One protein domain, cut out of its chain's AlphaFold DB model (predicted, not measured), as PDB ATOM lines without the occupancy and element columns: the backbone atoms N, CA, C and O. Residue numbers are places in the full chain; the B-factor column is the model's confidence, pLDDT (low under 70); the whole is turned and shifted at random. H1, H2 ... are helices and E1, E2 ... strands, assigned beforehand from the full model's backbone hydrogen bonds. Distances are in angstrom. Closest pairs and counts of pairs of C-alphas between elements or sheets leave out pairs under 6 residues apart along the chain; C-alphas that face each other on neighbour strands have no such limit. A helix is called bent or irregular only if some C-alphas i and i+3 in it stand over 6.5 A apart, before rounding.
ATOM      1  N   GLN A   5      -3.866  30.322  52.152       94.50
ATOM      2  CA  GLN A   5      -2.857  31.361  52.403       94.50
ATOM      3  C   GLN A   5      -2.689  31.651  53.897       94.50
ATOM      4  O   GLN A   5      -1.606  32.059  54.328       94.50
ATOM      5  N   GLN A   6      -3.751  31.435  54.678       94.56
ATOM      6  CA  GLN A   6      -3.704  31.500  56.133       94.56
ATOM      7  C   GLN A   6      -3.002  30.265  56.697       94.56
ATOM      8  O   GLN A   6      -2.067  30.406  57.480       94.56
ATOM      9  N   GLN A   7      -3.413  29.068  56.274       96.75
ATOM     10  CA  GLN A   7      -2.924  27.803  56.821       96.75
ATOM     11  C   GLN A   7      -1.435  27.559  56.551       96.75
ATOM     12  O   GLN A   7      -0.720  27.134  57.455       96.75
ATOM     13  N   VAL A   8      -0.932  27.913  55.365       96.62
ATOM     14  CA  VAL A   8       0.488  27.729  55.011       96.62
ATOM     15  C   VAL A   8       1.438  28.630  55.822       96.62
ATOM     16  O   VAL A   8       2.630  28.349  55.908       96.62
ATOM     17  N   ARG A   9       0.927  29.710  56.441       94.06
ATOM     18  CA  ARG A   9       1.726  30.686  57.215       94.06
ATOM     19  C   ARG A   9       1.363  30.754  58.698       94.06
ATOM     20  O   ARG A   9       1.958  31.547  59.429       94.06
ATOM     21  N   CYS A  10       0.356  30.005  59.136       95.25
ATOM     22  CA  CYS A  10      -0.122  30.097  60.506       95.25
ATOM     23  C   CYS A  10       0.865  29.459  61.494       95.25
ATOM     24  O   CYS A  10       1.675  28.603  61.141       95.25
ATOM     25  N   ALA A  11       0.808  29.903  62.750       95.12
ATOM     26  CA  ALA A  11       1.549  29.257  63.824       95.12
ATOM     27  C   ALA A  11       1.007  27.832  64.069       95.12
ATOM     28  O   ALA A  11      -0.180  27.596  63.831       95.12
ATOM     29  N   PRO A  12       1.822  26.890  64.587       94.12
ATOM     30  CA  PRO A  12       1.404  25.499  64.770       94.12
ATOM     31  C   PRO A  12       0.103  25.301  65.564       94.12
ATOM     32  O   PRO A  12      -0.671  24.401  65.258       94.12
ATOM     33  N   ASP A  13      -0.193  26.163  66.543       94.88
ATOM     34  CA  ASP A  13      -1.420  26.110  67.353       94.88
ATOM     35  C   ASP A  13      -2.688  26.577  66.609       94.88
ATOM     36  O   ASP A  13      -3.788  26.529  67.163       94.88
ATOM     37  N   LYS A  14      -2.540  27.064  65.372       97.00
ATOM     38  CA  LYS A  14      -3.618  27.532  64.489       97.00
ATOM     39  C   LYS A  14      -3.829  26.637  63.265       97.00
ATOM     40  O   LYS A  14      -4.693  26.952  62.443       97.00
ATOM     41  N   ILE A  15      -3.065  25.551  63.146       97.81
ATOM     42  CA  ILE A  15      -3.219  24.586  62.058       97.81
ATOM     43  C   ILE A  15      -4.585  23.904  62.182       97.81
ATOM     44  O   ILE A  15      -4.932  23.342  63.219       97.81
ATOM     45  N   ASP A  16      -5.350  23.946  61.097       97.62
ATOM     46  CA  ASP A  16      -6.632  23.268  60.944       97.62
ATOM     47  C   ASP A  16      -6.413  21.952  60.189       97.62
ATOM     48  O   ASP A  16      -6.302  21.936  58.964       97.62
ATOM     49  N   LEU A  17      -6.308  20.834  60.912       96.56
ATOM     50  CA  LEU A  17      -6.055  19.537  60.278       96.56
ATOM     51  C   LEU A  17      -7.199  19.066  59.385       96.56
ATOM     52  O   LEU A  17      -6.935  18.349  58.426       96.56
ATOM     53  N   ASP A  18      -8.439  19.472  59.653       97.19
ATOM     54  CA  ASP A  18      -9.560  19.079  58.800       97.19
ATOM     55  C   ASP A  18      -9.482  19.774  57.436       97.19
ATOM     56  O   ASP A  18      -9.781  19.146  56.420       97.19
ATOM     57  N   PHE A  19      -8.972  21.011  57.379       97.69
ATOM     58  CA  PHE A  19      -8.596  21.645  56.110       97.69
ATOM     59  C   PHE A  19      -7.527  20.832  55.361       97.69
ATOM     60  O   PHE A  19      -7.657  20.589  54.162       97.69
ATOM     61  N   TRP A  20      -6.486  20.373  56.061       98.19
ATOM     62  CA  TRP A  20      -5.366  19.651  55.445       98.19
ATOM     63  C   TRP A  20      -5.675  18.206  55.042       98.19
ATOM     64  O   TRP A  20      -4.882  17.631  54.296       98.19
ATOM     65  N   LYS A  21      -6.815  17.634  55.453       98.06
ATOM     66  CA  LYS A  21      -7.290  16.323  54.972       98.06
ATOM     67  C   LYS A  21      -7.853  16.364  53.552       98.06
ATOM     68  O   LYS A  21      -7.832  15.343  52.879       98.06
ATOM     69  N   ALA A  22      -8.361  17.508  53.099       97.44
ATOM     70  CA  ALA A  22      -8.868  17.681  51.735       97.44
ATOM     71  C   ALA A  22      -8.556  19.088  51.184       97.44
ATOM     72  O   ALA A  22      -9.475  19.846  50.854       97.44
ATOM     73  N   PRO A  23      -7.272  19.487  51.124       97.12
ATOM     74  CA  PRO A  23      -6.900  20.840  50.757       97.12
ATOM     75  C   PRO A  23      -6.997  21.038  49.242       97.12
ATOM     76  O   PRO A  23      -6.733  20.138  48.442       97.12
ATOM     77  N   VAL A  24      -7.321  22.265  48.838       95.00
ATOM     78  CA  VAL A  24      -7.308  22.682  47.433       95.00
ATOM     79  C   VAL A  24      -6.018  23.451  47.164       95.00
ATOM     80  O   VAL A  24      -5.709  24.410  47.873       95.00
ATOM     81  N   GLY A  25      -5.259  23.019  46.155       94.62
ATOM     82  CA  GLY A  25      -4.027  23.688  45.743       94.62
ATOM     83  C   GLY A  25      -4.278  25.073  45.138       94.62
ATOM     84  O   GLY A  25      -5.371  25.385  44.663       94.62
ATOM     85  N   VAL A  26      -3.243  25.907  45.113       97.25
ATOM     86  CA  VAL A  26      -3.279  27.240  44.503       97.25
ATOM     87  C   VAL A  26      -2.885  27.194  43.034       97.25
ATOM     88  O   VAL A  26      -1.925  26.529  42.653       97.25
ATOM     89  N   SER A  27      -3.605  27.936  42.195       97.38
ATOM     90  CA  SER A  27      -3.239  28.108  40.789       97.38
ATOM     91  C   SER A  27      -2.065  29.073  40.639       97.38
ATOM     92  O   SER A  27      -2.013  30.125  41.282       97.38
ATOM     93  N   VAL A  28      -1.151  28.742  39.732       96.25
ATOM     94  CA  VAL A  28      -0.029  29.593  39.332       96.25
ATOM     95  C   VAL A  28      -0.248  30.030  37.878       96.25
ATOM     96  O   VAL A  28      -0.690  29.210  37.075       96.25
ATOM     97  N   PRO A  29       0.022  31.299  37.507       93.19
ATOM     98  CA  PRO A  29      -0.142  31.745  36.127       93.19
ATOM     99  C   PRO A  29       0.665  30.897  35.146       93.19
ATOM    100  O   PRO A  29       1.826  30.577  35.406       93.19
ATOM    101  N   ASP A  30       0.049  30.571  34.011       89.06
ATOM    102  CA  ASP A  30       0.662  29.784  32.938       89.06
ATOM    103  C   ASP A  30       1.192  28.426  33.419       89.06
ATOM    104  O   ASP A  30       2.244  27.981  32.961       89.06
ATOM    105  N   ASP A  31       0.491  27.769  34.345       95.94
ATOM    106  CA  ASP A  31       0.742  26.394  34.776       95.94
ATOM    107  C   ASP A  31      -0.561  25.585  34.741       95.94
ATOM    108  O   ASP A  31      -1.617  26.060  35.154       95.94
ATOM    109  N   GLU A  32      -0.491  24.374  34.199       95.38
ATOM    110  CA  GLU A  32      -1.608  23.432  34.157       95.38
ATOM    111  C   GLU A  32      -1.904  22.782  35.516       95.38
ATOM    112  O   GLU A  32      -2.976  22.210  35.694       95.38
ATOM    113  N   LEU A  33      -0.963  22.859  36.458       97.19
ATOM    114  CA  LEU A  33      -1.072  22.275  37.787       97.19
ATOM    115  C   LEU A  33      -1.511  23.316  38.819       97.19
ATOM    116  O   LEU A  33      -1.164  24.500  38.751       97.19
ATOM    117  N   SER A  34      -2.215  22.838  39.842       97.88
ATOM    118  CA  SER A  34      -2.307  23.555  41.115       97.88
ATOM    119  C   SER A  34      -1.164  23.126  42.034       97.88
ATOM    120  O   SER A  34      -0.569  22.068  41.841       97.88
ATOM    121  N   PHE A  35      -0.826  23.943  43.025       98.31
ATOM    122  CA  PHE A  35       0.307  23.701  43.916       98.31
ATOM    123  C   PHE A  35      -0.128  23.695  45.372       98.31
ATOM    124  O   PHE A  35      -0.915  24.539  45.795       98.31
ATOM    125  N   LEU A  36       0.421  22.776  46.154       98.19
ATOM    126  CA  LEU A  36       0.154  22.674  47.582       98.19
ATOM    127  C   LEU A  36       1.473  22.513  48.332       98.19
ATOM    128  O   LEU A  36       2.033  21.421  48.375       98.19
ATOM    129  N   LEU A  37       1.969  23.595  48.930       98.44
ATOM    130  CA  LEU A  37       3.083  23.520  49.868       98.44
ATOM    131  C   LEU A  37       2.574  23.015  51.212       98.44
ATOM    132  O   LEU A  37       1.689  23.628  51.805       98.44
ATOM    133  N   VAL A  38       3.150  21.914  51.685       98.19
ATOM    134  CA  VAL A  38       2.854  21.332  52.995       98.19
ATOM    135  C   VAL A  38       3.932  21.805  53.977       98.19
ATOM    136  O   VAL A  38       5.096  21.446  53.807       98.19
ATOM    137  N   PRO A  39       3.597  22.625  54.989       97.50
ATOM    138  CA  PRO A  39       4.557  23.025  56.016       97.50
ATOM    139  C   PRO A  39       5.038  21.842  56.869       97.50
ATOM    140  O   PRO A  39       4.258  20.939  57.165       97.50
ATOM    141  N   ASP A  40       6.268  21.913  57.389       96.88
ATOM    142  CA  ASP A  40       6.861  20.884  58.266       96.88
ATOM    143  C   ASP A  40       5.953  20.502  59.448       96.88
ATOM    144  O   ASP A  40       5.803  19.330  59.802       96.88
ATOM    145  N   TRP A 189       0.021  19.447  42.429       97.75
ATOM    146  CA  TRP A 189       1.419  19.195  42.737       97.75
ATOM    147  C   TRP A 189       1.679  19.485  44.217       97.75
ATOM    148  O   TRP A 189       1.747  20.641  44.643       97.75
ATOM    149  N   ILE A 190       1.821  18.419  45.000       97.62
ATOM    150  CA  ILE A 190       2.156  18.505  46.420       97.62
ATOM    151  C   ILE A 190       3.650  18.794  46.549       97.62
ATOM    152  O   ILE A 190       4.469  18.235  45.826       97.62
ATOM    153  N   ILE A 191       3.997  19.690  47.462       98.06
ATOM    154  CA  ILE A 191       5.368  20.064  47.772       98.06
ATOM    155  C   ILE A 191       5.575  19.756  49.244       98.06
ATOM    156  O   ILE A 191       5.244  20.564  50.115       98.06
ATOM    157  N   THR A 192       6.095  18.565  49.512       96.88
ATOM    158  CA  THR A 192       6.500  18.171  50.860       96.88
ATOM    159  C   THR A 192       7.776  18.921  51.269       96.88
ATOM    160  O   THR A 192       8.545  19.364  50.400       96.88
ATOM    161  N   PRO A 193       8.068  19.029  52.572       95.50
ATOM    162  CA  PRO A 193       9.350  19.513  53.083       95.50
ATOM    163  C   PRO A 193      10.573  18.871  52.408       95.50
ATOM    164  O   PRO A 193      11.557  19.553  52.109       95.50
ATOM    165  N   ARG A 194      10.499  17.572  52.087       94.75
ATOM    166  CA  ARG A 194      11.556  16.831  51.379       94.75
ATOM    167  C   ARG A 194      11.728  17.278  49.923       94.75
ATOM    168  O   ARG A 194      12.847  17.264  49.410       94.75
ATOM    169  N   GLU A 195      10.650  17.676  49.251       94.44
ATOM    170  CA  GLU A 195      10.610  17.937  47.806       94.44
ATOM    171  C   GLU A 195      10.655  19.420  47.404       94.44
ATOM    172  O   GLU A 195      10.656  19.727  46.209       94.44
ATOM    173  N   ALA A 196      10.735  20.354  48.356       95.12
ATOM    174  CA  ALA A 196      10.701  21.793  48.068       95.12
ATOM    175  C   ALA A 196      11.760  22.238  47.036       95.12
ATOM    176  O   ALA A 196      11.456  22.902  46.045       95.12
ATOM    177  N   VAL A 197      13.020  21.837  47.210       96.25
ATOM    178  CA  VAL A 197      14.088  22.217  46.265       96.25
ATOM    179  C   VAL A 197      13.921  21.507  44.919       96.25
ATOM    180  O   VAL A 197      14.128  22.108  43.866       96.25
ATOM    181  N   GLU A 198      13.510  20.242  44.940       95.38
ATOM    182  CA  GLU A 198      13.288  19.449  43.731       95.38
ATOM    183  C   GLU A 198      12.171  20.035  42.862       95.38
ATOM    184  O   GLU A 198      12.333  20.170  41.649       95.38
ATOM    185  N   THR A 199      11.066  20.448  43.484       95.81
ATOM    186  CA  THR A 199       9.957  21.108  42.791       95.81
ATOM    187  C   THR A 199      10.416  22.403  42.138       95.81
ATOM    188  O   THR A 199      10.122  22.633  40.964       95.81
ATOM    189  N   LEU A 200      11.171  23.230  42.864       95.44
ATOM    190  CA  LEU A 200      11.700  24.489  42.347       95.44
ATOM    191  C   LEU A 200      12.557  24.243  41.090       95.44
ATOM    192  O   LEU A 200      12.315  24.861  40.052       95.44
ATOM    193  N   VAL A 201      13.487  23.285  41.145       95.69
ATOM    194  CA  VAL A 201      14.352  22.914  40.008       95.69
ATOM    195  C   VAL A 201      13.554  22.373  38.815       95.69
ATOM    196  O   VAL A 201      13.931  22.630  37.674       95.69
ATOM    197  N   LYS A 202      12.444  21.664  39.049       94.75
ATOM    198  CA  LYS A 202      11.603  21.104  37.977       94.75
ATOM    199  C   LYS A 202      10.646  22.117  37.350       94.75
ATOM    200  O   LYS A 202      10.437  22.072  36.140       94.75
ATOM    201  N   ARG A 203      10.029  23.000  38.144       95.44
ATOM    202  CA  ARG A 203       8.941  23.876  37.667       95.44
ATOM    203  C   ARG A 203       9.407  25.239  37.181       95.44
ATOM    204  O   ARG A 203       8.848  25.742  36.209       95.44
ATOM    205  N   VAL A 204      10.452  25.819  37.773       96.94
ATOM    206  CA  VAL A 204      10.962  27.130  37.332       96.94
ATOM    207  C   VAL A 204      11.364  27.141  35.846       96.94
ATOM    208  O   VAL A 204      11.001  28.102  35.165       96.94
ATOM    209  N   PRO A 205      12.031  26.107  35.285       96.12
ATOM    210  CA  PRO A 205      12.315  26.060  33.850       96.12
ATOM    211  C   PRO A 205      11.060  26.126  32.969       96.12
ATOM    212  O   PRO A 205      11.066  26.851  31.978       96.12
ATOM    213  N   VAL A 206       9.970  25.460  33.369       95.81
ATOM    214  CA  VAL A 206       8.686  25.485  32.644       95.81
ATOM    215  C   VAL A 206       8.111  26.901  32.609       95.81
ATOM    216  O   VAL A 206       7.694  27.381  31.557       95.81
ATOM    217  N   TRP A 207       8.123  27.604  33.742       97.19
ATOM    218  CA  TRP A 207       7.655  28.991  33.808       97.19
ATOM    219  C   TRP A 207       8.530  29.932  32.979       97.19
ATOM    220  O   TRP A 207       8.007  30.795  32.274       97.19
ATOM    221  N   ARG A 208       9.853  29.737  33.011       96.00
ATOM    222  CA  ARG A 208      10.814  30.517  32.221       96.00
ATOM    223  C   ARG A 208      10.585  30.352  30.721       96.00
ATOM    224  O   ARG A 208      10.573  31.341  29.996       96.00
ATOM    225  N   GLU A 209      10.378  29.124  30.254       96.00
ATOM    226  CA  GLU A 209      10.053  28.835  28.848       96.00
ATOM    227  C   GLU A 209       8.740  29.496  28.405       96.00
ATOM    228  O   GLU A 209       8.588  29.847  27.236       96.00
ATOM    229  N   ARG A 210       7.823  29.732  29.348       96.50
ATOM    230  CA  ARG A 210       6.559  30.455  29.144       96.50
ATOM    231  C   ARG A 210       6.680  31.973  29.358       96.50
ATOM    232  O   ARG A 210       5.673  32.670  29.334       96.50
ATOM    233  N   GLY A 211       7.896  32.500  29.521       96.19
ATOM    234  CA  GLY A 211       8.177  33.938  29.576       96.19
ATOM    235  C   GLY A 211       8.266  34.546  30.978       96.19
ATOM    236  O   GLY A 211       8.428  35.761  31.085       96.19
ATOM    237  N   ALA A 212       8.193  33.747  32.048       97.31
ATOM    238  CA  ALA A 212       8.401  34.254  33.403       97.31
ATOM    239  C   ALA A 212       9.876  34.626  33.632       97.31
ATOM    240  O   ALA A 212      10.781  33.808  33.442       97.31
ATOM    241  N   ASP A 213      10.119  35.856  34.079       96.94
ATOM    242  CA  ASP A 213      11.439  36.293  34.523       96.94
ATOM    243  C   ASP A 213      11.716  35.880  35.982       96.94
ATOM    244  O   ASP A 213      10.907  35.227  36.648       96.94
ATOM    245  N   VAL A 214      12.894  36.244  36.499       97.50
ATOM    246  CA  VAL A 214      13.296  35.919  37.878       97.50
ATOM    247  C   VAL A 214      12.317  36.498  38.906       97.50
ATOM    248  O   VAL A 214      12.012  35.833  39.898       97.50
ATOM    249  N   ALA A 215      11.819  37.717  38.684       97.88
ATOM    250  CA  ALA A 215      10.920  38.392  39.616       97.88
ATOM    251  C   ALA A 215       9.546  37.712  39.650       97.88
ATOM    252  O   ALA A 215       8.999  37.478  40.731       97.88
ATOM    253  N   GLU A 216       9.025  37.321  38.490       98.06
ATOM    254  CA  GLU A 216       7.768  36.592  38.379       98.06
ATOM    255  C   GLU A 216       7.880  35.183  38.976       98.06
ATOM    256  O   GLU A 216       7.027  34.785  39.769       98.06
ATOM    257  N   CYS A 217       8.963  34.447  38.704       98.25
ATOM    258  CA  CYS A 217       9.211  33.151  39.343       98.25
ATOM    259  C   CYS A 217       9.293  33.268  40.873       98.25
ATOM    260  O   CYS A 217       8.736  32.434  41.591       98.25
ATOM    261  N   ARG A 218       9.927  34.329  41.387       98.25
ATOM    262  CA  ARG A 218       9.967  34.617  42.826       98.25
ATOM    263  C   ARG A 218       8.574  34.879  43.391       98.25
ATOM    264  O   ARG A 218       8.231  34.293  44.416       98.25
ATOM    265  N   ARG A 219       7.767  35.706  42.720       98.31
ATOM    266  CA  ARG A 219       6.379  35.998  43.114       98.31
ATOM    267  C   ARG A 219       5.537  34.719  43.169       98.31
ATOM    268  O   ARG A 219       4.826  34.495  44.145       98.31
ATOM    269  N   ARG A 220       5.656  33.845  42.162       98.19
ATOM    270  CA  ARG A 220       4.967  32.541  42.120       98.19
ATOM    271  C   ARG A 220       5.360  31.657  43.306       98.19
ATOM    272  O   ARG A 220       4.484  31.152  44.001       98.19
ATOM    273  N   LEU A 221       6.657  31.510  43.578       98.12
ATOM    274  CA  LEU A 221       7.145  30.674  44.680       98.12
ATOM    275  C   LEU A 221       6.744  31.226  46.052       98.12
ATOM    276  O   LEU A 221       6.199  30.490  46.870       98.12
ATOM    277  N   VAL A 222       7.015  32.501  46.320       98.06
ATOM    278  CA  VAL A 222       6.910  33.073  47.672       98.06
ATOM    279  C   VAL A 222       5.492  33.549  47.975       98.06
ATOM    280  O   VAL A 222       4.914  33.185  49.001       98.06
ATOM    281  N   ASP A 223       4.911  34.338  47.074       97.62
ATOM    282  CA  ASP A 223       3.666  35.047  47.364       97.62
ATOM    283  C   ASP A 223       2.444  34.162  47.088       97.62
ATOM    284  O   ASP A 223       1.489  34.188  47.862       97.62
ATOM    285  N   ILE A 224       2.490  33.348  46.024       97.81
ATOM    286  CA  ILE A 224       1.393  32.438  45.656       97.81
ATOM    287  C   ILE A 224       1.526  31.096  46.382       97.81
ATOM    288  O   ILE A 224       0.634  30.725  47.140       97.81
ATOM    289  N   ILE A 225       2.624  30.363  46.161       98.06
ATOM    290  CA  ILE A 225       2.774  28.994  46.682       98.06
ATOM    291  C   ILE A 225       3.090  28.994  48.185       98.06
ATOM    292  O   ILE A 225       2.574  28.147  48.909       98.06
ATOM    293  N   GLY A 226       3.887  29.950  48.667       97.50
ATOM    294  CA  GLY A 226       4.219  30.090  50.090       97.50
ATOM    295  C   GLY A 226       5.633  29.647  50.472       97.50
ATOM    296  O   GLY A 226       5.896  29.428  51.653       97.50
ATOM    297  N   TYR A 227       6.553  29.513  49.513       97.88
ATOM    298  CA  TYR A 227       7.950  29.183  49.803       97.88
ATOM    299  C   TYR A 227       8.598  30.204  50.749       97.88
ATOM    300  O   TYR A 227       8.359  31.410  50.617       97.88
ATOM    301  N   PRO A 228       9.539  29.766  51.604       96.31
ATOM    302  CA  PRO A 228      10.446  30.682  52.278       96.31
ATOM    303  C   PRO A 228      11.238  31.506  51.255       96.31
ATOM    304  O   PRO A 228      11.905  30.949  50.377       96.31
ATOM    305  N   ALA A 229      11.217  32.834  51.406       97.38
ATOM    306  CA  ALA A 229      11.920  33.751  50.506       97.38
ATOM    307  C   ALA A 229      13.410  33.407  50.371       97.38
ATOM    308  O   ALA A 229      13.928  33.369  49.263       97.38
ATOM    309  N   ALA A 230      14.072  33.050  51.478       97.12
ATOM    310  CA  ALA A 230      15.483  32.666  51.479       97.12
ATOM    311  C   ALA A 230      15.789  31.475  50.550       97.12
ATOM    312  O   ALA A 230      16.815  31.472  49.872       97.12
ATOM    313  N   THR A 231      14.893  30.487  50.481       96.69
ATOM    314  CA  THR A 231      15.044  29.327  49.594       96.69
ATOM    315  C   THR A 231      14.911  29.747  48.133       96.69
ATOM    316  O   THR A 231      15.776  29.423  47.318       96.69
ATOM    317  N   ALA A 232      13.863  30.507  47.799       97.44
ATOM    318  CA  ALA A 232      13.648  30.997  46.439       97.44
ATOM    319  C   ALA A 232      14.807  31.895  45.972       97.44
ATOM    320  O   ALA A 232      15.369  31.671  44.900       97.44
ATOM    321  N   ASP A 233      15.225  32.843  46.810       97.81
ATOM    322  CA  ASP A 233      16.280  33.817  46.513       97.81
ATOM    323  C   ASP A 233      17.651  33.156  46.322       97.81
ATOM    324  O   ASP A 233      18.476  33.634  45.543       97.81
ATOM    325  N   TYR A 234      17.890  32.018  46.979       97.62
ATOM    326  CA  TYR A 234      19.114  31.249  46.790       97.62
ATOM    327  C   TYR A 234      19.115  30.450  45.477       97.62
ATOM    328  O   TYR A 234      20.117  30.451  44.755       97.62
ATOM    329  N   TYR A 235      18.025  29.749  45.152       97.62
ATOM    330  CA  TYR A 235      18.009  28.828  44.010       97.62
ATOM    331  C   TYR A 235      17.648  29.488  42.677       97.62
ATOM    332  O   TYR A 235      18.177  29.067  41.649       97.62
ATOM    333  N   LEU A 236      16.818  30.535  42.663       97.00
ATOM    334  CA  LEU A 236      16.392  31.176  41.414       97.00
ATOM    335  C   LEU A 236      17.567  31.675  40.554       97.00
ATOM    336  O   LEU A 236      17.613  31.302  39.381       97.00
ATOM    337  N   PRO A 237      18.566  32.413  41.084       95.31
ATOM    338  CA  PRO A 237      19.698  32.856  40.268       95.31
ATOM    339  C   PRO A 237      20.490  31.699  39.647       95.31
ATOM    340  O   PRO A 237      21.017  31.845  38.552       95.31
ATOM    341  N   ARG A 238      20.547  30.544  40.325       95.38
ATOM    342  CA  ARG A 238      21.274  29.341  39.877       95.38
ATOM    343  C   ARG A 238      20.544  28.556  38.790       95.38
ATOM    344  O   ARG A 238      21.160  27.749  38.112       95.38
ATOM    345  N   ILE A 239      19.233  28.744  38.661       94.62
ATOM    346  CA  ILE A 239      18.425  28.105  37.612       94.62
ATOM    347  C   ILE A 239      18.378  28.976  36.354       94.62
ATOM    348  O   ILE A 239      18.198  28.472  35.245       94.62
ATOM    349  N   PHE A 240      18.528  30.291  36.519       93.00
ATOM    350  CA  PHE A 240      18.592  31.246  35.413       93.00
ATOM    351  C   PHE A 240      20.002  31.436  34.836       93.00
ATOM    352  O   PHE A 240      20.105  31.981  33.738       93.00
ATOM    353  N   SER A 241      21.050  31.004  35.545       87.38
ATOM    354  CA  SER A 241      22.432  30.943  35.043       87.38
ATOM    355  C   SER A 241      22.634  29.793  34.069       87.38
ATOM    356  O   SER A 241      23.285  30.025  33.029       87.38
TER     357      SER A 241
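Overview. This is residues 5 to 40 and 189 to 241 of the 241 residues of the protein "Pribosyltran domain-containing protein" of Halioglobus sp (UniProt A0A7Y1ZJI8). Three helices, H2, H3 and H4, each touching the other two and crossing at steep tilts, make the larger end of an elongated body, and a small sheet of two parallel strands, E1 and E2, is beside them, with E2 near H2 and E1 near H3. The other end is made by a looped stretch, residues 5 to 16, and the short helix H1, which touches no helix. The printed part has 89 residues, with four named helices and two named strands in the order H1, E1, E2, H2, H3, H4; the class is mostly helix. It is compact, with a radius of gyration of the C-alphas of 13.2 A, and spans 40 by 26 by 20 A.

Arrangement. H1, residues 17 to 21, is joined by a long link of 12 residues to E1, residues 34 to 37. In that link residues 26 to 27 pair antiparallel with residues 34 to 35 of E1. E2, residues 189 to 191, is the parallel neighbour of E1 at 14 degrees, with N 36 and O 189 2.9 A apart and N 191 and O 36 2.8 A apart, both within hydrogen-bond range. A tight link leads to H2, residues 196 to 209; the closest C-alphas of E2 and H2 are those of Ile 191 and Thr 199, 6.9 A apart. H3, residues 214 to 225, comes closest to E1 at the C-alphas of Leu 37 and Ile 225, 6.3 A apart. H2, with residues 204 to 208 alone, and H3, with residue 217 alone, only just touch, with 3 pairs of C-alphas within 8 A, the closest being Val 204 and Cys 217 at 6.6 A; they run opposite ways at a steep tilt of 50 degrees. H4, residues 229 to 240, forms a helical hairpin with H3, opposite ways at a steep tilt of 39 degrees, their closest C-alphas being those of Val 222 and Ala 229, 5.8 A apart. H4 also touches H2, the same way at a steep tilt of 48 degrees, with the C-alphas of Val 201 and Ile 239 closest at 7.0 A. Every O i to N i+4 pair is within hydrogen-bond range in H1, against 8 of 10 in H2, 6 of 8 in H3 and 6 of 8 in H4.

Along the chain. H1 begins at C-alpha 17, (-6.055, 19.537, 60.278), and is 6.3 A long from first to last C-alpha. E1 measures 10.3 A and E2 6.5 A. H2 is 20.5 A long and begins at C-alpha 196, (10.701, 21.793, 48.068). H3 is 15.4 A long. H4 is 16.7 A long, ends at C-alpha 240, (18.592, 31.246, 35.413), and is only just irregular, with C-alphas 234 and 237 6.7 A apart.

Size, cuts and confidence. The two C-alphas farthest apart are those of Asp 18 and Ser 241, 41.6 A. Residues 41 to 188 are not printed, and C-alphas 40 and 189 are 16.5 A apart across this cut. Of the links that are printed whole, H1 to E1 is long and the others are tight. The mean pLDDT of the printed part of this model is 96.4, and no printed residue is under 70.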